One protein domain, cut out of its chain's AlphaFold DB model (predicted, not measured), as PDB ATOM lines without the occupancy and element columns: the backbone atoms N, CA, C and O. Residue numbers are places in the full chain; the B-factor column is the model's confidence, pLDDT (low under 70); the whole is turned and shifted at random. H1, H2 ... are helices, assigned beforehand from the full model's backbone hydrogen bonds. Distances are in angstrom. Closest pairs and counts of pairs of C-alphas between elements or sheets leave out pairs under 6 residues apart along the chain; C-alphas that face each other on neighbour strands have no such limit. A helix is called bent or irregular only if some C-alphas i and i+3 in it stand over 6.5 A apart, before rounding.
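Overview. This is residues 331 to 486 of the 902 residues of the protein "Hypothetical protein" of Symbiodinium sp. CCMP2592 (UniProt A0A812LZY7). Two long helices, H4 and H6, cross in the core at a steep tilt, and shorter helices pack on them: H1 side by side with H4, H3 across H6. H7 runs back next to H6, and from its end H8 leads away from the core to H9, whose residues 477 to 485 stick out. The printed part has 156 residues with nine named helices, H1 to H9 in order, and no named strand; its class is all helix. It is compact, with a radius of gyration of the C-alphas of 16.7 A and spans of 41 by 40 by 30 A.

Arrangement. Start at H1, residues 332 to 344, which touches H4, residues 383 to 401, at a shallow tilt of 19 degrees, the same way; look at the closest C-alphas, those of Ala 334 and Arg 387, 4.9 A apart. H4 is the hub, touching four helices. H6, residues 416 to 436, touches H4 at a steep tilt of 55 degrees, opposite ways, closest at C-alphas 385 and 427, 4.8 A. H2, residues 354 to 358, only just touches H6, with 3 pairs of C-alphas within 8 A, closest at Gln 356 and Val 416, 4.8 A. H3, residues 373 to 379, touches H6 about perpendicular, at 73 degrees; C-alphas 379 and 427, the closest, are 5.1 A apart. H5, residues 406 to 412, touches H4 at a steep tilt of 58 degrees, closest at C-alphas 401 and 409, 5.2 A; H5 is only just irregular, with C-alphas 407 and 410 6.8 A apart. H7, residues 444 to 456, only just touches H4, with 3 pairs within 8 A, closest at C-alphas 392 and 455, 6.2 A. H8, residues 459 to 470, and H9, residues 476 to 486, touch no helix; they are close but not clearly touching, with C-alphas 464 and 476 6.9 A apart. Every O i to N i+4 pair is within hydrogen-bond range in H1, H2, H3, H4, H6, H7 and H8; H5 has 0 of 3, with 3 of 4 O i to N i+3 pairs, and H9 has 3 of 7, with 6 of 8.

Along the chain. Find C-alpha 332 at (-50.791, -26.788, -1.589), where H1 begins its 18.4 A. H4 measures 27.0 A, and H6 runs 30.2 A from C-alpha 416 at (-42.940, -10.394, 11.609). H7 spans 17.8 A, H8 15.7 A and H9 16.4 A, ending at C-alpha 486, (-52.215, 6.267, 4.876).

Size, cuts and confidence. The C-alphas of Ser 407 and Ser 440, the two farthest apart, are 48.0 A apart. The printed part has no cut, and its one long link is residues 359 to 372. Residues 457 to 486 are under 70 in pLDDT; the mean of the printed part is 87.4.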
ATOM      1  N   SER A 331     -51.566 -22.081  -0.557       97.06
ATOM      2  CA  SER A 331     -51.523 -23.040  -1.650       97.06
ATOM      3  C   SER A 331     -50.952 -24.376  -1.185       97.06
ATOM      4  O   SER A 331     -50.170 -24.448  -0.231       97.06
ATOM      5  N   ALA A 332     -51.323 -25.456  -1.877       96.00
ATOM      6  CA  ALA A 332     -50.791 -26.788  -1.589       96.00
ATOM      7  C   ALA A 332     -49.260 -26.824  -1.733       96.00
ATOM      8  O   ALA A 332     -48.565 -27.437  -0.925       96.00
ATOM      9  N   GLU A 333     -48.715 -26.106  -2.717       96.50
ATOM     10  CA  GLU A 333     -47.275 -26.044  -2.950       96.50
ATOM     11  C   GLU A 333     -46.529 -25.281  -1.844       96.50
ATOM     12  O   GLU A 333     -45.488 -25.745  -1.372       96.50
ATOM     13  N   ALA A 334     -47.082 -24.159  -1.365       97.19
ATOM     14  CA  ALA A 334     -46.526 -23.438  -0.221       97.19
ATOM     15  C   ALA A 334     -46.533 -24.318   1.040       97.19
ATOM     16  O   ALA A 334     -45.511 -24.416   1.725       97.19
ATOM     17  N   ARG A 335     -47.635 -25.035   1.309       96.62
ATOM     18  CA  ARG A 335     -47.708 -25.997   2.424       96.62
ATOM     19  C   ARG A 335     -46.669 -27.103   2.300       96.62
ATOM     20  O   ARG A 335     -46.011 -27.411   3.290       96.62
ATOM     21  N   ASN A 336     -46.472 -27.655   1.106       95.56
ATOM     22  CA  ASN A 336     -45.461 -28.684   0.868       95.56
ATOM     23  C   ASN A 336     -44.043 -28.162   1.127       95.56
ATOM     24  O   ASN A 336     -43.249 -28.857   1.756       95.56
ATOM     25  N   LYS A 337     -43.722 -26.927   0.727       96.69
ATOM     26  CA  LYS A 337     -42.418 -26.308   1.022       96.69
ATOM     27  C   LYS A 337     -42.199 -26.099   2.517       96.69
ATOM     28  O   LYS A 337     -41.136 -26.454   3.026       96.69
ATOM     29  N   ILE A 338     -43.209 -25.605   3.235       96.25
ATOM     30  CA  ILE A 338     -43.148 -25.471   4.699       96.25
ATOM     31  C   ILE A 338     -42.970 -26.855   5.345       96.25
ATOM     32  O   ILE A 338     -42.101 -27.025   6.198       96.25
ATOM     33  N   ALA A 339     -43.746 -27.856   4.925       93.75
ATOM     34  CA  ALA A 339     -43.663 -29.216   5.451       93.75
ATOM     35  C   ALA A 339     -42.286 -29.848   5.201       93.75
ATOM     36  O   ALA A 339     -41.701 -30.402   6.127       93.75
ATOM     37  N   ASN A 340     -41.736 -29.714   3.993       94.50
ATOM     38  CA  ASN A 340     -40.404 -30.210   3.648       94.50
ATOM     39  C   ASN A 340     -39.320 -29.547   4.504       94.50
ATOM     40  O   ASN A 340     -38.458 -30.240   5.042       94.50
ATOM     41  N   HIS A 341     -39.411 -28.229   4.708       94.62
ATOM     42  CA  HIS A 341     -38.494 -27.513   5.593       94.62
ATOM     43  C   HIS A 341     -38.578 -28.008   7.037       94.62
ATOM     44  O   HIS A 341     -37.553 -28.190   7.683       94.62
ATOM     45  N   LEU A 342     -39.785 -28.269   7.546       91.00
ATOM     46  CA  LEU A 342     -40.006 -28.768   8.909       91.00
ATOM     47  C   LEU A 342     -39.678 -30.253   9.099       91.00
ATOM     48  O   LEU A 342     -39.452 -30.691  10.228       91.00
ATOM     49  N   ASN A 343     -39.676 -31.035   8.022       87.38
ATOM     50  CA  ASN A 343     -39.203 -32.415   8.051       87.38
ATOM     51  C   ASN A 343     -37.678 -32.454   8.203       87.38
ATOM     52  O   ASN A 343     -37.179 -33.283   8.955       87.38
ATOM     53  N   TYR A 344     -36.967 -31.531   7.546       89.56
ATOM     54  CA  TYR A 344     -35.510 -31.414   7.633       89.56
ATOM     55  C   TYR A 344     -35.042 -30.685   8.905       89.56
ATOM     56  O   TYR A 344     -34.157 -31.155   9.613       89.56
ATOM     57  N   ALA A 345     -35.644 -29.539   9.226       87.75
ATOM     58  CA  ALA A 345     -35.293 -28.719  10.379       87.75
ATOM     59  C   ALA A 345     -36.347 -28.845  11.484       87.75
ATOM     60  O   ALA A 345     -37.538 -28.614  11.263       87.75
ATOM     61  N   LYS A 346     -35.913 -29.131  12.721       87.31
ATOM     62  CA  LYS A 346     -36.807 -29.097  13.893       87.31
ATOM     63  C   LYS A 346     -37.484 -27.729  13.984       87.31
ATOM     64  O   LYS A 346     -36.885 -26.724  13.625       87.31
ATOM     65  N   TRP A 347     -38.689 -27.650  14.556       89.12
ATOM     66  CA  TRP A 347     -39.429 -26.379  14.677       89.12
ATOM     67  C   TRP A 347     -38.559 -25.226  15.208       89.12
ATOM     68  O   TRP A 347     -38.499 -24.169  14.583       89.12
ATOM     69  N   LYS A 348     -37.811 -25.464  16.300       88.62
ATOM     70  CA  LYS A 348     -36.871 -24.509  16.928       88.62
ATOM     71  C   LYS A 348     -35.706 -24.066  16.025       88.62
ATOM     72  O   LYS A 348     -35.147 -23.000  16.245       88.62
ATOM     73  N   GLU A 349     -35.376 -24.862  15.019       91.62
ATOM     74  CA  GLU A 349     -34.276 -24.664  14.066       91.62
ATOM     75  C   GLU A 349     -34.789 -24.295  12.665       91.62
ATOM     76  O   GLU A 349     -34.001 -24.136  11.738       91.62
ATOM     77  N   SER A 350     -36.108 -24.178  12.498       94.62
ATOM     78  CA  SER A 350     -36.741 -23.848  11.228       94.62
ATOM     79  C   SER A 350     -36.743 -22.341  10.958       94.62
ATOM     80  O   SER A 350     -36.577 -21.532  11.877       94.62
ATOM     81  N   ALA A 351     -37.006 -21.971   9.699       96.44
ATOM     82  CA  ALA A 351     -37.090 -20.587   9.238       96.44
ATOM     83  C   ALA A 351     -38.328 -19.863   9.776       96.44
ATOM     84  O   ALA A 351     -38.450 -18.647   9.641       96.44
ATOM     85  N   PHE A 352     -39.233 -20.621  10.401       95.69
ATOM     86  CA  PHE A 352     -40.549 -20.156  10.765       95.69
ATOM     87  C   PHE A 352     -40.735 -20.040  12.277       95.69
ATOM     88  O   PHE A 352     -40.171 -20.789  13.080       95.69
ATOM     89  N   SER A 353     -41.582 -19.096  12.660       92.75
ATOM     90  CA  SER A 353     -42.062 -18.871  14.014       92.75
ATOM     91  C   SER A 353     -43.583 -18.757  14.017       92.75
ATOM     92  O   SER A 353     -44.205 -18.501  12.988       92.75
ATOM     93  N   VAL A 354     -44.192 -18.941  15.190       88.06
ATOM     94  CA  VAL A 354     -45.648 -18.798  15.341       88.06
ATOM     95  C   VAL A 354     -46.084 -17.359  15.041       88.06
ATOM     96  O   VAL A 354     -47.112 -17.163  14.404       88.06
ATOM     97  N   GLU A 355     -45.282 -16.371  15.444       87.88
ATOM     98  CA  GLU A 355     -45.604 -14.949  15.277       87.88
ATOM     99  C   GLU A 355     -45.678 -14.523  13.807       87.88
ATOM    100  O   GLU A 355     -46.598 -13.808  13.422       87.88
ATOM    101  N   GLN A 356     -44.787 -15.031  12.948       92.75
ATOM    102  CA  GLN A 356     -44.839 -14.754  11.504       92.75
ATOM    103  C   GLN A 356     -46.164 -15.212  10.879       92.75
ATOM    104  O   GLN A 356     -46.755 -14.498  10.073       92.75
ATOM    105  N   PHE A 357     -46.672 -16.378  11.290       89.88
ATOM    106  CA  PHE A 357     -47.919 -16.927  10.757       89.88
ATOM    107  C   PHE A 357     -49.185 -16.266  11.309       89.88
ATOM    108  O   PHE A 357     -50.260 -16.495  10.759       89.88
ATOM    109  N   ARG A 358     -49.082 -15.432  12.353       87.19
ATOM    110  CA  ARG A 358     -50.202 -14.587  12.798       87.19
ATOM    111  C   ARG A 358     -50.464 -13.428  11.841       87.19
ATOM    112  O   ARG A 358     -51.587 -12.937  11.780       87.19
ATOM    113  N   CYS A 359     -49.456 -13.002  11.084       90.50
ATOM    114  CA  CYS A 359     -49.636 -12.000  10.048       90.50
ATOM    115  C   CYS A 359     -50.479 -12.578   8.902       90.50
ATOM    116  O   CYS A 359     -50.164 -13.636   8.364       90.50
ATOM    117  N   SER A 360     -51.538 -11.880   8.489       94.56
ATOM    118  CA  SER A 360     -52.400 -12.316   7.380       94.56
ATOM    119  C   SER A 360     -51.874 -11.902   6.002       94.56
ATOM    120  O   SER A 360     -52.435 -12.303   4.987       94.56
ATOM    121  N   ARG A 361     -50.816 -11.078   5.942       96.06
ATOM    122  CA  ARG A 361     -50.332 -10.445   4.704       96.06
ATOM    123  C   ARG A 361     -49.882 -11.445   3.639       96.06
ATOM    124  O   ARG A 361     -50.017 -11.137   2.462       96.06
ATOM    125  N   TRP A 362     -49.374 -12.608   4.038       96.56
ATOM    126  CA  TRP A 362     -48.841 -13.646   3.148       96.56
ATOM    127  C   TRP A 362     -49.892 -14.675   2.694       96.56
ATOM    128  O   TRP A 362     -49.558 -15.584   1.933       96.56
ATOM    129  N   LEU A 363     -51.135 -14.582   3.179       96.81
ATOM    130  CA  LEU A 363     -52.211 -15.511   2.818       96.81
ATOM    131  C   LEU A 363     -52.743 -15.215   1.410       96.81
ATOM    132  O   LEU A 363     -52.739 -14.070   0.966       96.81
ATOM    133  N   LEU A 364     -53.228 -16.241   0.712       97.75
ATOM    134  CA  LEU A 364     -53.802 -16.123  -0.630       97.75
ATOM    135  C   LEU A 364     -54.919 -15.075  -0.670       97.75
ATOM    136  O   LEU A 364     -55.809 -15.056   0.179       97.75
ATOM    137  N   GLY A 365     -54.869 -14.197  -1.672       97.44
ATOM    138  CA  GLY A 365     -55.830 -13.109  -1.847       97.44
ATOM    139  C   GLY A 365     -55.652 -11.937  -0.876       97.44
ATOM    140  O   GLY A 365     -56.380 -10.948  -0.994       97.44
ATOM    141  N   ALA A 366     -54.691 -11.996   0.054       97.38
ATOM    142  CA  ALA A 366     -54.368 -10.854   0.893       97.38
ATOM    143  C   ALA A 366     -53.908  -9.682   0.019       97.38
ATOM    144  O   ALA A 366     -53.058  -9.828  -0.864       97.38
ATOM    145  N   LYS A 367     -54.494  -8.515   0.283       97.50
ATOM    146  CA  LYS A 367     -54.269  -7.272  -0.449       97.50
ATOM    147  C   LYS A 367     -53.989  -6.128   0.524       97.50
ATOM    148  O   LYS A 367     -54.579  -6.120   1.610       97.50
ATOM    149  N   PRO A 368     -53.131  -5.163   0.158       96.19
ATOM    150  CA  PRO A 368     -52.942  -3.974   0.973       96.19
ATOM    151  C   PRO A 368     -54.246  -3.166   1.032       96.19
ATOM    152  O   PRO A 368     -55.008  -3.104   0.062       96.19
ATOM    153  N   LYS A 369     -54.516  -2.565   2.191       96.00
ATOM    154  CA  LYS A 369     -55.622  -1.617   2.368       96.00
ATOM    155  C   LYS A 369     -55.150  -0.222   1.947       96.00
ATOM    156  O   LYS A 369     -53.960   0.060   2.010       96.00
ATOM    157  N   ASN A 370     -56.076   0.642   1.534       95.00
ATOM    158  CA  ASN A 370     -55.811   2.057   1.227       95.00
ATOM    159  C   ASN A 370     -54.766   2.311   0.118       95.00
ATOM    160  O   ASN A 370     -54.124   3.357   0.097       95.00
ATOM    161  N   CYS A 371     -54.605   1.381  -0.827       93.94
ATOM    162  CA  CYS A 371     -53.743   1.568  -1.994       93.94
ATOM    163  C   CYS A 371     -54.568   1.740  -3.284       93.94
ATOM    164  O   CYS A 371     -55.654   1.160  -3.386       93.94
ATOM    165  N   PRO A 372     -54.049   2.472  -4.293       96.75
ATOM    166  CA  PRO A 372     -54.592   2.466  -5.651       96.75
ATOM    167  C   PRO A 372     -54.782   1.042  -6.184       96.75
ATOM    168  O   PRO A 372     -54.008   0.141  -5.844       96.75
ATOM    169  N   LEU A 373     -55.790   0.839  -7.034       96.12
ATOM    170  CA  LEU A 373     -56.172  -0.486  -7.535       96.12
ATOM    171  C   LEU A 373     -55.008  -1.197  -8.250       96.12
ATOM    172  O   LEU A 373     -54.859  -2.412  -8.152       96.12
ATOM    173  N   GLU A 374     -54.138  -0.443  -8.916       95.19
ATOM    174  CA  GLU A 374     -52.939  -0.938  -9.589       95.19
ATOM    175  C   GLU A 374     -51.941  -1.538  -8.593       95.19
ATOM    176  O   GLU A 374     -51.407  -2.624  -8.824       95.19
ATOM    177  N   ILE A 375     -51.728  -0.862  -7.458       95.00
ATOM    178  CA  ILE A 375     -50.851  -1.332  -6.378       95.00
ATOM    179  C   ILE A 375     -51.496  -2.519  -5.663       95.00
ATOM    180  O   ILE A 375     -50.815  -3.497  -5.367       95.00
ATOM    181  N   VAL A 376     -52.814  -2.484  -5.449       96.81
ATOM    182  CA  VAL A 376     -53.574  -3.622  -4.913       96.81
ATOM    183  C   VAL A 376     -53.374  -4.857  -5.789       96.81
ATOM    184  O   VAL A 376     -53.032  -5.914  -5.269       96.81
ATOM    185  N   ASN A 377     -53.509  -4.738  -7.110       96.06
ATOM    186  CA  ASN A 377     -53.332  -5.855  -8.042       96.06
ATOM    187  C   ASN A 377     -51.885  -6.371  -8.087       96.06
ATOM    188  O   ASN A 377     -51.661  -7.581  -8.218       96.06
ATOM    189  N   LEU A 378     -50.914  -5.461  -7.969       96.94
ATOM    190  CA  LEU A 378     -49.487  -5.775  -7.911       96.94
ATOM    191  C   LEU A 378     -49.116  -6.526  -6.625       96.94
ATOM    192  O   LEU A 378     -48.344  -7.478  -6.676       96.94
ATOM    193  N   LEU A 379     -49.683  -6.108  -5.493       97.31
ATOM    194  CA  LEU A 379     -49.391  -6.635  -4.161       97.31
ATOM    195  C   LEU A 379     -50.382  -7.715  -3.699       97.31
ATOM    196  O   LEU A 379     -50.261  -8.230  -2.592       97.31
ATOM    197  N   THR A 380     -51.368  -8.101  -4.505       98.19
ATOM    198  CA  THR A 380     -52.262  -9.206  -4.134       98.19
ATOM    199  C   THR A 380     -51.484 -10.518  -4.130       98.19
ATOM    200  O   THR A 380     -50.863 -10.869  -5.134       98.19
ATOM    201  N   VAL A 381     -51.561 -11.269  -3.027       98.31
ATOM    202  CA  VAL A 381     -50.905 -12.578  -2.924       98.31
ATOM    203  C   VAL A 381     -51.595 -13.579  -3.843       98.31
ATOM    204  O   VAL A 381     -52.714 -14.029  -3.589       98.31
ATOM    205  N   THR A 382     -50.898 -13.956  -4.904       97.94
ATOM    206  CA  THR A 382     -51.219 -15.096  -5.763       97.94
ATOM    207  C   THR A 382     -50.550 -16.369  -5.243       97.94
ATOM    208  O   THR A 382     -49.582 -16.306  -4.483       97.94
ATOM    209  N   GLU A 383     -50.996 -17.534  -5.710       97.94
ATOM    210  CA  GLU A 383     -50.337 -18.818  -5.426       97.94
ATOM    211  C   GLU A 383     -48.846 -18.811  -5.798       97.94
ATOM    212  O   GLU A 383     -48.011 -19.271  -5.016       97.94
ATOM    213  N   HIS A 384     -48.497 -18.210  -6.941       97.44
ATOM    214  CA  HIS A 384     -47.108 -18.094  -7.381       97.44
ATOM    215  C   HIS A 384     -46.280 -17.196  -6.448       97.44
ATOM    216  O   HIS A 384     -45.193 -17.591  -6.022       97.44
ATOM    217  N   SER A 385     -46.809 -16.029  -6.065       97.94
ATOM    218  CA  SER A 385     -46.126 -15.127  -5.129       97.94
ATOM    219  C   SER A 385     -45.973 -15.726  -3.730       97.94
ATOM    220  O   SER A 385     -44.918 -15.584  -3.120       97.94
ATOM    221  N   GLN A 386     -46.971 -16.466  -3.234       98.06
ATOM    222  CA  GLN A 386     -46.895 -17.119  -1.930       98.06
ATOM    223  C   GLN A 386     -45.813 -18.199  -1.918       98.06
ATOM    224  O   GLN A 386     -45.045 -18.303  -0.963       98.06
ATOM    225  N   ARG A 387     -45.702 -18.978  -2.998       97.38
ATOM    226  CA  ARG A 387     -44.616 -19.945  -3.162       97.38
ATOM    227  C   ARG A 387     -43.246 -19.272  -3.114       97.38
ATOM    228  O   ARG A 387     -42.381 -19.716  -2.362       97.38
ATOM    229  N   LEU A 388     -43.068 -18.202  -3.892       97.00
ATOM    230  CA  LEU A 388     -41.820 -17.435  -3.938       97.00
ATOM    231  C   LEU A 388     -41.473 -16.826  -2.581       97.00
ATOM    232  O   LEU A 388     -40.312 -16.829  -2.191       97.00
ATOM    233  N   HIS A 389     -42.479 -16.357  -1.845       97.75
ATOM    234  CA  HIS A 389     -42.318 -15.848  -0.491       97.75
ATOM    235  C   HIS A 389     -41.769 -16.921   0.460       97.75
ATOM    236  O   HIS A 389     -40.778 -16.681   1.145       97.75
ATOM    237  N   ILE A 390     -42.359 -18.122   0.471       98.00
ATOM    238  CA  ILE A 390     -41.885 -19.225   1.320       98.00
ATOM    239  C   ILE A 390     -40.459 -19.647   0.944       98.00
ATOM    240  O   ILE A 390     -39.633 -19.851   1.834       98.00
ATOM    241  N   ASP A 391     -40.148 -19.727  -0.352       96.88
ATOM    242  CA  ASP A 391     -38.786 -20.016  -0.815       96.88
ATOM    243  C   ASP A 391     -37.788 -18.943  -0.377       96.88
ATOM    244  O   ASP A 391     -36.705 -19.278   0.099       96.88
ATOM    245  N   LEU A 392     -38.162 -17.665  -0.475       96.56
ATOM    246  CA  LEU A 392     -37.327 -16.546  -0.051       96.56
ATOM    247  C   LEU A 392     -37.044 -16.590   1.454       96.56
ATOM    248  O   LEU A 392     -35.895 -16.427   1.863       96.56
ATOM    249  N   VAL A 393     -38.062 -16.865   2.275       97.00
ATOM    250  CA  VAL A 393     -37.916 -16.989   3.735       97.00
ATOM    251  C   VAL A 393     -36.975 -18.143   4.088       97.00
ATOM    252  O   VAL A 393     -36.052 -17.966   4.887       97.00
ATOM    253  N   ILE A 394     -37.160 -19.317   3.473       97.06
ATOM    254  CA  ILE A 394     -36.295 -20.486   3.696       97.06
ATOM    255  C   ILE A 394     -34.866 -20.195   3.228       97.06
ATOM    256  O   ILE A 394     -33.909 -20.523   3.936       97.06
ATOM    257  N   HIS A 395     -34.702 -19.573   2.059       96.06
ATOM    258  CA  HIS A 395     -33.397 -19.251   1.494       96.06
ATOM    259  C   HIS A 395     -32.639 -18.251   2.370       96.06
ATOM    260  O   HIS A 395     -31.510 -18.536   2.771       96.06
ATOM    261  N   SER A 396     -33.278 -17.132   2.724       94.94
ATOM    262  CA  SER A 396     -32.713 -16.093   3.589       94.94
ATOM    263  C   SER A 396     -32.268 -16.682   4.930       94.94
ATOM    264  O   SER A 396     -31.104 -16.544   5.315       94.94
ATOM    265  N   PHE A 397     -33.137 -17.467   5.577       96.31
ATOM    266  CA  PHE A 397     -32.813 -18.161   6.821       96.31
ATOM    267  C   PHE A 397     -31.635 -19.130   6.673       96.31
ATOM    268  O   PHE A 397     -30.743 -19.171   7.521       96.31
ATOM    269  N   THR A 398     -31.611 -19.916   5.594       94.94
ATOM    270  CA  THR A 398     -30.551 -20.901   5.354       94.94
ATOM    271  C   THR A 398     -29.211 -20.212   5.139       94.94
ATOM    272  O   THR A 398     -28.226 -20.602   5.760       94.94
ATOM    273  N   VAL A 399     -29.160 -19.168   4.307       94.25
ATOM    274  CA  VAL A 399     -27.941 -18.388   4.043       94.25
ATOM    275  C   VAL A 399     -27.426 -17.737   5.323       94.25
ATOM    276  O   VAL A 399     -26.251 -17.898   5.655       94.25
ATOM    277  N   ALA A 400     -28.309 -17.086   6.079       93.81
ATOM    278  CA  ALA A 400     -27.991 -16.456   7.353       93.81
ATOM    279  C   ALA A 400     -27.521 -17.469   8.417       93.81
ATOM    280  O   ALA A 400     -26.607 -17.203   9.199       93.81
ATOM    281  N   GLY A 401     -28.109 -18.668   8.423       94.94
ATOM    282  CA  GLY A 401     -27.817 -19.741   9.370       94.94
ATOM    283  C   GLY A 401     -26.590 -20.598   9.042       94.94
ATOM    284  O   GLY A 401     -26.165 -21.364   9.910       94.94
ATOM    285  N   LYS A 402     -25.996 -20.491   7.839       94.50
ATOM    286  CA  LYS A 402     -24.855 -21.330   7.403       94.50
ATOM    287  C   LYS A 402     -23.663 -21.276   8.360       94.50
ATOM    288  O   LYS A 402     -23.026 -22.297   8.583       94.50
ATOM    289  N   LYS A 403     -23.379 -20.106   8.938       92.75
ATOM    290  CA  LYS A 403     -22.246 -19.897   9.858       92.75
ATOM    291  C   LYS A 403     -22.601 -20.114  11.334       92.75
ATOM    292  O   LYS A 403     -21.754 -19.926  12.201       92.75
ATOM    293  N   LEU A 404     -23.845 -20.486  11.636       93.31
ATOM    294  CA  LEU A 404     -24.341 -20.611  13.003       93.31
ATOM    295  C   LEU A 404     -24.594 -22.069  13.385       93.31
ATOM    296  O   LEU A 404     -25.077 -22.879  12.588       93.31
ATOM    297  N   ARG A 405     -24.338 -22.377  14.663       93.62
ATOM    298  CA  ARG A 405     -24.750 -23.642  15.288       93.62
ATOM    299  C   ARG A 405     -26.270 -23.793  15.201       93.62
ATOM    300  O   ARG A 405     -26.986 -22.804  15.353       93.62
ATOM    301  N   ALA A 406     -26.763 -25.023  15.033       87.88
ATOM    302  CA  ALA A 406     -28.193 -25.319  14.869       87.88
ATOM    303  C   ALA A 406     -29.076 -24.660  15.950       87.88
ATOM    304  O   ALA A 406     -30.053 -23.990  15.625       87.88
ATOM    305  N   SER A 407     -28.654 -24.721  17.217       88.38
ATOM    306  CA  SER A 407     -29.352 -24.098  18.353       88.38
ATOM    307  C   SER A 407     -29.474 -22.571  18.272       88.38
ATOM    308  O   SER A 407     -30.384 -21.993  18.859       88.38
ATOM    309  N   SER A 408     -28.572 -21.904  17.548       93.94
ATOM    310  CA  SER A 408     -28.574 -20.448  17.363       93.94
ATOM    311  C   SER A 408     -29.295 -20.005  16.092       93.94
ATOM    312  O   SER A 408     -29.632 -18.829  15.980       93.94
ATOM    313  N   ARG A 409     -29.581 -20.920  15.151       92.81
ATOM    314  CA  ARG A 409     -30.229 -20.580  13.873       92.81
ATOM    315  C   ARG A 409     -31.601 -19.950  14.063       92.81
ATOM    316  O   ARG A 409     -31.932 -19.035  13.328       92.81
ATOM    317  N   GLY A 410     -32.351 -20.346  15.095       92.81
ATOM    318  CA  GLY A 410     -33.655 -19.752  15.411       92.81
ATOM    319  C   GLY A 410     -33.635 -18.230  15.636       92.81
ATOM    320  O   GLY A 410     -34.683 -17.602  15.515       92.81
ATOM    321  N   LYS A 411     -32.463 -17.632  15.912       94.81
ATOM    322  CA  LYS A 411     -32.274 -16.174  16.020       94.81
ATOM    323  C   LYS A 411     -32.218 -15.454  14.665       94.81
ATOM    324  O   LYS A 411     -32.400 -14.249  14.637       94.81
ATOM    325  N   MET A 412     -31.990 -16.178  13.566       96.25
ATOM    326  CA  MET A 412     -31.930 -15.628  12.201       96.25
ATOM    327  C   MET A 412     -33.273 -15.681  11.470       96.25
ATOM    328  O   MET A 412     -33.329 -15.485  10.258       96.25
ATOM    329  N   ARG A 413     -34.361 -16.017  12.166       96.19
ATOM    330  CA  ARG A 413     -35.696 -15.945  11.570       96.19
ATOM    331  C   ARG A 413     -36.017 -14.490  11.260       96.19
ATOM    332  O   ARG A 413     -35.714 -13.615  12.065       96.19
ATOM    333  N   ALA A 414     -36.675 -14.263  10.127       95.88
ATOM    334  CA  ALA A 414     -37.213 -12.950   9.803       95.88
ATOM    335  C   ALA A 414     -38.137 -12.463  10.933       95.88
ATOM    336  O   ALA A 414     -38.900 -13.255  11.499       95.88
ATOM    337  N   SER A 415     -38.093 -11.172  11.252       96.25
ATOM    338  CA  SER A 415     -39.114 -10.567  12.109       96.25
ATOM    339  C   SER A 415     -40.502 -10.677  11.449       96.25
ATOM    340  O   SER A 415     -40.616 -11.041  10.276       96.25
ATOM    341  N   VAL A 416     -41.580 -10.392  12.188       95.19
ATOM    342  CA  VAL A 416     -42.940 -10.394  11.609       95.19
ATOM    343  C   VAL A 416     -43.048  -9.369  10.473       95.19
ATOM    344  O   VAL A 416     -43.633  -9.671   9.431       95.19
ATOM    345  N   ASP A 417     -42.413  -8.208  10.635       95.44
ATOM    346  CA  ASP A 417     -42.401  -7.146   9.630       95.44
ATOM    347  C   ASP A 417     -41.558  -7.527   8.414       95.44
ATOM    348  O   ASP A 417     -42.000  -7.350   7.281       95.44
ATOM    349  N   ASP A 418     -40.377  -8.118   8.616       95.69
ATOM    350  CA  ASP A 418     -39.546  -8.586   7.500       95.69
ATOM    351  C   ASP A 418     -40.234  -9.713   6.735       95.69
ATOM    352  O   ASP A 418     -40.177  -9.760   5.509       95.69
ATOM    353  N   PHE A 419     -40.949 -10.593   7.436       96.12
ATOM    354  CA  PHE A 419     -41.763 -11.630   6.818       96.12
ATOM    355  C   PHE A 419     -42.883 -11.022   5.956       96.12
ATOM    356  O   PHE A 419     -43.069 -11.433   4.810       96.12
ATOM    357  N   ALA A 420     -43.580  -9.988   6.441       96.06
ATOM    358  CA  ALA A 420     -44.583  -9.267   5.656       96.06
ATOM    359  C   ALA A 420     -43.973  -8.557   4.428       96.06
ATOM    360  O   ALA A 420     -44.488  -8.708   3.319       96.06
ATOM    361  N   LYS A 421     -42.828  -7.879   4.590       95.12
ATOM    362  CA  LYS A 421     -42.090  -7.231   3.490       95.12
ATOM    363  C   LYS A 421     -41.617  -8.238   2.441       95.12
ATOM    364  O   LYS A 421     -41.716  -7.979   1.244       95.12
ATOM    365  N   MET A 422     -41.140  -9.410   2.863       96.38
ATOM    366  CA  MET A 422     -40.781 -10.503   1.954       96.38
ATOM    367  C   MET A 422     -41.993 -10.995   1.152       96.38
ATOM    368  O   MET A 422     -41.824 -11.428   0.012       96.38
ATOM    369  N   ALA A 423     -43.206 -10.939   1.714       97.19
ATOM    370  CA  ALA A 423     -44.429 -11.278   0.987       97.19
ATOM    371  C   ALA A 423     -44.777 -10.210  -0.062       97.19
ATOM    372  O   ALA A 423     -45.063 -10.563  -1.206       97.19
ATOM    373  N   ASP A 424     -44.683  -8.918   0.280       96.69
ATOM    374  CA  ASP A 424     -44.836  -7.813  -0.682       96.69
ATOM    375  C   ASP A 424     -43.840  -7.941  -1.838       96.69
ATOM    376  O   ASP A 424     -44.215  -7.880  -3.013       96.69
ATOM    377  N   PHE A 425     -42.573  -8.191  -1.507       95.00
ATOM    378  CA  PHE A 425     -41.505  -8.359  -2.482       95.00
ATOM    379  C   PHE A 425     -41.771  -9.539  -3.424       95.00
ATOM    380  O   PHE A 425     -41.664  -9.398  -4.644       95.00
ATOM    381  N   ALA A 426     -42.202 -10.680  -2.884       96.94
ATOM    382  CA  ALA A 426     -42.581 -11.832  -3.691       96.94
ATOM    383  C   ALA A 426     -43.796 -11.552  -4.598       96.94
ATOM    384  O   ALA A 426     -43.842 -12.067  -5.716       96.94
ATOM    385  N   CYS A 427     -44.753 -10.718  -4.169       97.31
ATOM    386  CA  CYS A 427     -45.883 -10.290  -5.005       97.31
ATOM    387  C   CYS A 427     -45.412  -9.453  -6.199       97.31
ATOM    388  O   CYS A 427     -45.709  -9.799  -7.346       97.31
ATOM    389  N   VAL A 428     -44.618  -8.407  -5.946       96.06
ATOM    390  CA  VAL A 428     -44.053  -7.555  -7.007       96.06
ATOM    391  C   VAL A 428     -43.260  -8.404  -7.994       96.06
ATOM    392  O   VAL A 428     -43.471  -8.327  -9.204       96.06
ATOM    393  N   TYR A 429     -42.383  -9.259  -7.476       95.62
ATOM    394  CA  TYR A 429     -41.509 -10.079  -8.294       95.62
ATOM    395  C   TYR A 429     -42.276 -11.121  -9.123       95.62
ATOM    396  O   TYR A 429     -42.003 -11.274 -10.312       95.62
ATOM    397  N   SER A 430     -43.303 -11.760  -8.549       96.81
ATOM    398  CA  SER A 430     -44.217 -12.652  -9.281       96.81
ATOM    399  C   SER A 430     -44.835 -11.954 -10.494       96.81
ATOM    400  O   SER A 430     -44.863 -12.521 -11.583       96.81
ATOM    401  N   ARG A 431     -45.289 -10.703 -10.343       95.94
ATOM    402  CA  ARG A 431     -45.873  -9.928 -11.452       95.94
ATOM    403  C   ARG A 431     -44.849  -9.518 -12.499       95.94
ATOM    404  O   ARG A 431     -45.171  -9.487 -13.687       95.94
ATOM    405  N   VAL A 432     -43.626  -9.201 -12.080       93.75
ATOM    406  CA  VAL A 432     -42.523  -8.918 -13.007       93.75
ATOM    407  C   VAL A 432     -42.199 -10.160 -13.833       93.75
ATOM    408  O   VAL A 432     -42.107 -10.045 -15.052       93.75
ATOM    409  N   LEU A 433     -42.111 -11.342 -13.214       94.56
ATOM    410  CA  LEU A 433     -41.907 -12.605 -13.930       94.56
ATOM    411  C   LEU A 433     -43.048 -12.913 -14.901       94.56
ATOM    412  O   LEU A 433     -42.787 -13.275 -16.044       94.56
ATOM    413  N   GLU A 434     -44.304 -12.740 -14.479       95.62
ATOM    414  CA  GLU A 434     -45.473 -12.929 -15.348       95.62
ATOM    415  C   GLU A 434     -45.388 -12.049 -16.601       95.62
ATOM    416  O   GLU A 434     -45.601 -12.542 -17.705       95.62
ATOM    417  N   LYS A 435     -45.017 -10.770 -16.455       94.88
ATOM    418  CA  LYS A 435     -44.836  -9.861 -17.597       94.88
ATOM    419  C   LYS A 435     -43.607 -10.201 -18.435       94.88
ATOM    420  O   LYS A 435     -43.671 -10.110 -19.657       94.88
ATOM    421  N   ALA A 436     -42.503 -10.586 -17.803       93.50
ATOM    422  CA  ALA A 436     -41.270 -10.926 -18.499       93.50
ATOM    423  C   ALA A 436     -41.440 -12.176 -19.373       93.50
ATOM    424  O   ALA A 436     -40.968 -12.183 -20.505       93.50
ATOM    425  N   ARG A 437     -42.208 -13.172 -18.908       96.19
ATOM    426  CA  ARG A 437     -42.569 -14.376 -19.677       96.19
ATOM    427  C   ARG A 437     -43.378 -14.093 -20.945       96.19
ATOM    428  O   ARG A 437     -43.423 -14.947 -21.822       96.19
ATOM    429  N   LEU A 438     -44.005 -12.920 -21.062       96.06
ATOM    430  CA  LEU A 438     -44.709 -12.509 -22.284       96.06
ATOM    431  C   LEU A 438     -43.759 -11.959 -23.359       96.06
ATOM    432  O   LEU A 438     -44.176 -11.766 -24.500       96.06
ATOM    433  N   LEU A 439     -42.499 -11.677 -23.017       95.88
ATOM    434  CA  LEU A 439     -41.507 -11.212 -23.979       95.88
ATOM    435  C   LEU A 439     -41.029 -12.389 -24.832       95.88
ATOM    436  O   LEU A 439     -40.623 -13.421 -24.306       95.88
ATOM    437  N   SER A 440     -40.982 -12.204 -26.151       96.06
ATOM    438  CA  SER A 440     -40.505 -13.228 -27.099       96.06
ATOM    439  C   SER A 440     -39.052 -13.651 -26.873       96.06
ATOM    440  O   SER A 440     -38.639 -14.715 -27.322       96.06
ATOM    441  N   SER A 441     -38.267 -12.818 -26.187       95.94
ATOM    442  CA  SER A 441     -36.876 -13.097 -25.849       95.94
ATOM    443  C   SER A 441     -36.707 -13.841 -24.520       95.94
ATOM    444  O   SER A 441     -35.565 -14.111 -24.141       95.94
ATOM    445  N   TRP A 442     -37.782 -14.130 -23.780       96.12
ATOM    446  CA  TRP A 442     -37.698 -14.818 -22.493       96.12
ATOM    447  C   TRP A 442     -37.399 -16.309 -22.676       96.12
ATOM    448  O   TRP A 442     -38.031 -16.980 -23.486       96.12
ATOM    449  N   ASP A 443     -36.435 -16.822 -21.913       96.38
ATOM    450  CA  ASP A 443     -36.045 -18.231 -21.904       96.38
ATOM    451  C   ASP A 443     -35.834 -18.724 -20.461       96.38
ATOM    452  O   ASP A 443     -35.710 -17.935 -19.516       96.38
ATOM    453  N   ASP A 444     -35.768 -20.045 -20.280       95.62
ATOM    454  CA  ASP A 444     -35.588 -20.661 -18.958       95.62
ATOM    455  C   ASP A 444     -34.269 -20.245 -18.291       95.62
ATOM    456  O   ASP A 444     -34.171 -20.186 -17.064       95.62
ATOM    457  N   LYS A 445     -33.237 -19.910 -19.079       95.06
ATOM    458  CA  LYS A 445     -31.933 -19.471 -18.560       95.06
ATOM    459  C   LYS A 445     -32.019 -18.077 -17.939       95.06
ATOM    460  O   LYS A 445     -31.422 -17.836 -16.884       95.06
ATOM    461  N   LYS A 446     -32.762 -17.163 -18.560       93.94
ATOM    462  CA  LYS A 446     -33.072 -15.830 -18.036       93.94
ATOM    463  C   LYS A 446     -33.949 -15.949 -16.811       93.94
ATOM    464  O   LYS A 446     -33.647 -15.303 -15.814       93.94
ATOM    465  N   GLU A 447     -34.945 -16.829 -16.829       92.62
ATOM    466  CA  GLU A 447     -35.771 -17.074 -15.652       92.62
ATOM    467  C   GLU A 447     -34.945 -17.574 -14.465       92.62
ATOM    468  O   GLU A 447     -35.036 -17.010 -13.375       92.62
ATOM    469  N   GLN A 448     -34.072 -18.562 -14.672       91.31
ATOM    470  CA  GLN A 448     -33.160 -19.051 -13.635       91.31
ATOM    471  C   GLN A 448     -32.186 -17.970 -13.158       91.31
ATOM    472  O   GLN A 448     -31.920 -17.873 -11.962       91.31
ATOM    473  N   SER A 449     -31.666 -17.140 -14.065       89.06
ATOM    474  CA  SER A 449     -30.764 -16.037 -13.712       89.06
ATOM    475  C   SER A 449     -31.472 -14.987 -12.863       89.06
ATOM    476  O   SER A 449     -30.944 -14.561 -11.839       89.06
ATOM    477  N   VAL A 450     -32.696 -14.621 -13.240       88.50
ATOM    478  CA  VAL A 450     -33.520 -13.658 -12.509       88.50
ATOM    479  C   VAL A 450     -33.916 -14.261 -11.159       88.50
ATOM    480  O   VAL A 450     -33.721 -13.610 -10.137       88.50
ATOM    481  N   MET A 451     -34.314 -15.539 -11.100       90.69
ATOM    482  CA  MET A 451     -34.603 -16.252  -9.847       90.69
ATOM    483  C   MET A 451     -33.387 -16.338  -8.923       90.69
ATOM    484  O   MET A 451     -33.497 -16.132  -7.716       90.69
ATOM    485  N   LYS A 452     -32.201 -16.591  -9.481       89.88
ATOM    486  CA  LYS A 452     -30.948 -16.555  -8.728       89.88
ATOM    487  C   LYS A 452     -30.714 -15.162  -8.153       89.88
ATOM    488  O   LYS A 452     -30.429 -15.067  -6.966       89.88
ATOM    489  N   CYS A 453     -30.900 -14.105  -8.947       85.44
ATOM    490  CA  CYS A 453     -30.811 -12.725  -8.473       85.44
ATOM    491  C   CYS A 453     -31.860 -12.405  -7.401       85.44
ATOM    492  O   CYS A 453     -31.542 -11.669  -6.477       85.44
ATOM    493  N   PHE A 454     -33.084 -12.928  -7.502       88.62
ATOM    494  CA  PHE A 454     -34.136 -12.777  -6.491       88.62
ATOM    495  C   PHE A 454     -33.728 -13.368  -5.144       88.62
ATOM    496  O   PHE A 454     -33.917 -12.730  -4.115       88.62
ATOM    497  N   MET A 455     -33.121 -14.555  -5.160       88.38
ATOM    498  CA  MET A 455     -32.704 -15.255  -3.944       88.38
ATOM    499  C   MET A 455     -31.388 -14.717  -3.367       88.38
ATOM    500  O   MET A 455     -31.220 -14.681  -2.153       88.38
ATOM    501  N   SER A 456     -30.440 -14.304  -4.212       82.00
ATOM    502  CA  SER A 456     -29.080 -13.958  -3.778       82.00
ATOM    503  C   SER A 456     -28.912 -12.531  -3.270       82.00
ATOM    504  O   SER A 456     -27.874 -12.223  -2.688       82.00
ATOM    505  N   ARG A 457     -29.847 -11.634  -3.581       66.31
ATOM    506  CA  ARG A 457     -29.687 -10.207  -3.309       66.31
ATOM    507  C   ARG A 457     -30.405  -9.813  -2.037       66.31
ATOM    508  O   ARG A 457     -31.608 -10.015  -1.894       66.31
ATOM    509  N   ASP A 458     -29.661  -9.146  -1.170       68.25
ATOM    510  CA  ASP A 458     -30.247  -8.283  -0.160       68.25
ATOM    511  C   ASP A 458     -30.749  -7.005  -0.850       68.25
ATOM    512  O   ASP A 458     -30.092  -5.964  -0.864       68.25
ATOM    513  N   TYR A 459     -31.900  -7.115  -1.520       62.03
ATOM    514  CA  TYR A 459     -32.509  -5.994  -2.234       62.03
ATOM    515  C   TYR A 459     -32.832  -4.834  -1.311       62.03
ATOM    516  O   TYR A 459     -32.919  -3.714  -1.794       62.03
ATOM    517  N   TRP A 460     -33.011  -5.076  -0.014       60.59
ATOM    518  CA  TRP A 460     -33.223  -3.987   0.920       60.59
ATOM    519  C   TRP A 460     -31.950  -3.163   1.060       60.59
ATOM    520  O   TRP A 460     -31.992  -1.968   0.791       60.59
ATOM    521  N   SER A 461     -30.811  -3.815   1.309       65.62
ATOM    522  CA  SER A 461     -29.503  -3.155   1.291       65.62
ATOM    523  C   SER A 461     -29.196  -2.489  -0.056       65.62
ATOM    524  O   SER A 461     -28.626  -1.406  -0.081       65.62
ATOM    525  N   GLU A 462     -29.585  -3.078  -1.194       63.19
ATOM    526  CA  GLU A 462     -29.377  -2.454  -2.513       63.19
ATOM    527  C   GLU A 462     -30.335  -1.285  -2.794       63.19
ATOM    528  O   GLU A 462     -29.916  -0.292  -3.389       63.19
ATOM    529  N   ILE A 463     -31.607  -1.368  -2.388       58.66
ATOM    530  CA  ILE A 463     -32.582  -0.274  -2.497       58.66
ATOM    531  C   ILE A 463     -32.153   0.861  -1.571       58.66
ATOM    532  O   ILE A 463     -32.088   1.997  -2.025       58.66
ATOM    533  N   GLU A 464     -31.777   0.564  -0.328       61.38
ATOM    534  CA  GLU A 464     -31.195   1.520   0.612       61.38
ATOM    535  C   GLU A 464     -29.918   2.139   0.055       61.38
ATOM    536  O   GLU A 464     -29.800   3.361   0.049       61.38
ATOM    537  N   ALA A 465     -28.996   1.342  -0.487       67.81
ATOM    538  CA  ALA A 465     -27.771   1.849  -1.098       67.81
ATOM    539  C   ALA A 465     -28.060   2.703  -2.336       67.81
ATOM    540  O   ALA A 465     -27.409   3.719  -2.538       67.81
ATOM    541  N   THR A 466     -29.051   2.341  -3.153       62.50
ATOM    542  CA  THR A 466     -29.440   3.104  -4.347       62.50
ATOM    543  C   THR A 466     -30.117   4.414  -3.964       62.50
ATOM    544  O   THR A 466     -29.794   5.455  -4.531       62.50
ATOM    545  N   ILE A 467     -31.033   4.376  -2.997       61.62
ATOM    546  CA  ILE A 467     -31.681   5.558  -2.432       61.62
ATOM    547  C   ILE A 467     -30.617   6.467  -1.820       61.62
ATOM    548  O   ILE A 467     -30.550   7.627  -2.192       61.62
ATOM    549  N   THR A 468     -29.717   5.933  -0.997       67.06
ATOM    550  CA  THR A 468     -28.619   6.689  -0.376       67.06
ATOM    551  C   THR A 468     -27.656   7.254  -1.424       67.06
ATOM    552  O   THR A 468     -27.224   8.395  -1.319       67.06
ATOM    553  N   ALA A 469     -27.336   6.499  -2.477       65.38
ATOM    554  CA  ALA A 469     -26.433   6.953  -3.532       65.38
ATOM    555  C   ALA A 469     -27.059   8.035  -4.424       65.38
ATOM    556  O   ALA A 469     -26.356   8.929  -4.888       65.38
ATOM    557  N   LYS A 470     -28.366   7.955  -4.700       68.19
ATOM    558  CA  LYS A 470     -29.061   8.902  -5.590       68.19
ATOM    559  C   LYS A 470     -29.694  10.079  -4.857       68.19
ATOM    560  O   LYS A 470     -29.917  11.123  -5.462       68.19
ATOM    561  N   LEU A 471     -29.999   9.900  -3.582       67.56
ATOM    562  CA  LEU A 471     -30.650  10.849  -2.694       67.56
ATOM    563  C   LEU A 471     -29.975  10.743  -1.312       67.56
ATOM    564  O   LEU A 471     -30.579  10.228  -0.377       67.56
ATOM    565  N   PRO A 472     -28.728  11.222  -1.148       65.56
ATOM    566  CA  PRO A 472     -27.962  11.075   0.099       65.56
ATOM    567  C   PRO A 472     -28.608  11.747   1.319       65.56
ATOM    568  O   PRO A 472     -28.271  11.430   2.457       65.56
ATOM    569  N   THR A 473     -29.558  12.657   1.097       66.88
ATOM    570  CA  THR A 473     -30.383  13.281   2.141       66.88
ATOM    571  C   THR A 473     -31.665  12.508   2.447       66.88
ATOM    572  O   THR A 473     -32.345  12.827   3.417       66.88
ATOM    573  N   PHE A 474     -32.030  11.513   1.641       50.94
ATOM    574  CA  PHE A 474     -33.241  10.722   1.802       50.94
ATOM    575  C   PHE A 474     -32.906   9.403   2.495       50.94
ATOM    576  O   PHE A 474     -32.241   8.538   1.931       50.94
ATOM    577  N   LYS A 475     -33.391   9.235   3.722       61.56
ATOM    578  CA  LYS A 475     -33.312   7.968   4.449       61.56
ATOM    579  C   LYS A 475     -34.615   7.203   4.274       61.56
ATOM    580  O   LYS A 475     -35.666   7.816   4.112       61.56
ATOM    581  N   VAL A 476     -34.584   5.875   4.362       48.31
ATOM    582  CA  VAL A 476     -35.819   5.067   4.320       48.31
ATOM    583  C   VAL A 476     -36.771   5.418   5.474       48.31
ATOM    584  O   VAL A 476     -37.984   5.369   5.312       48.31
ATOM    585  N   GLU A 477     -36.230   5.915   6.586       56.75
ATOM    586  CA  GLU A 477     -36.959   6.546   7.696       56.75
ATOM    587  C   GLU A 477     -37.905   7.671   7.230       56.75
ATOM    588  O   GLU A 477     -38.977   7.870   7.792       56.75
ATOM    589  N   HIS A 478     -37.559   8.389   6.157       53.50
ATOM    590  CA  HIS A 478     -38.380   9.469   5.606       53.50
ATOM    591  C   HIS A 478     -39.640   8.947   4.887       53.50
ATOM    592  O   HIS A 478     -40.566   9.719   4.636       53.50
ATOM    593  N   LEU A 479     -39.722   7.640   4.597       48.84
ATOM    594  CA  LEU A 479     -40.953   6.970   4.159       48.84
ATOM    595  C   LEU A 479     -41.858   6.569   5.337       48.84
ATOM    596  O   LEU A 479     -43.040   6.328   5.113       48.84
ATOM    597  N   ALA A 480     -41.369   6.559   6.584       50.09
ATOM    598  CA  ALA A 480     -42.215   6.330   7.764       50.09
ATOM    599  C   ALA A 480     -43.220   7.477   7.981       50.09
ATOM    600  O   ALA A 480     -44.343   7.260   8.432       50.09
ATOM    601  N   ILE A 481     -42.877   8.688   7.528       44.06
ATOM    602  CA  ILE A 481     -43.820   9.811   7.448       44.06
ATOM    603  C   ILE A 481     -45.022   9.441   6.560       44.06
ATOM    604  O   ILE A 481     -46.150   9.799   6.872       44.06
ATOM    605  N   TRP A 482     -44.823   8.656   5.496       43.59
ATOM    606  CA  TRP A 482     -45.912   8.220   4.617       43.59
ATOM    607  C   TRP A 482     -46.786   7.114   5.226       43.59
ATOM    608  O   TRP A 482     -47.962   7.046   4.873       43.59
ATOM    609  N   SER A 483     -46.284   6.297   6.165       45.19
ATOM    610  CA  SER A 483     -47.139   5.330   6.875       45.19
ATOM    611  C   SER A 483     -48.150   6.008   7.804       45.19
ATOM    612  O   SER A 483     -49.269   5.520   7.930       45.19
ATOM    613  N   GLU A 484     -47.822   7.178   8.363       47.38
ATOM    614  CA  GLU A 484     -48.763   7.961   9.180       47.38
ATOM    615  C   GLU A 484     -49.856   8.662   8.352       47.38
ATOM    616  O   GLU A 484     -50.930   8.958   8.875       47.38
ATOM    617  N   PHE A 485     -49.625   8.897   7.054       46.38
ATOM    618  CA  PHE A 485     -50.586   9.559   6.159       46.38
ATOM    619  C   PHE A 485     -51.585   8.604   5.477       46.38
ATOM    620  O   PHE A 485     -52.546   9.076   4.868       46.38
ATOM    621  N   ILE A 486     -51.384   7.281   5.560       43.31
ATOM    622  CA  ILE A 486     -52.215   6.267   4.876       43.31
ATOM    623  C   ILE A 486     -53.247   5.608   5.820       43.31
ATOM    624  O   ILE A 486     -54.194   4.968   5.352       43.31
TER     625      ILE A 486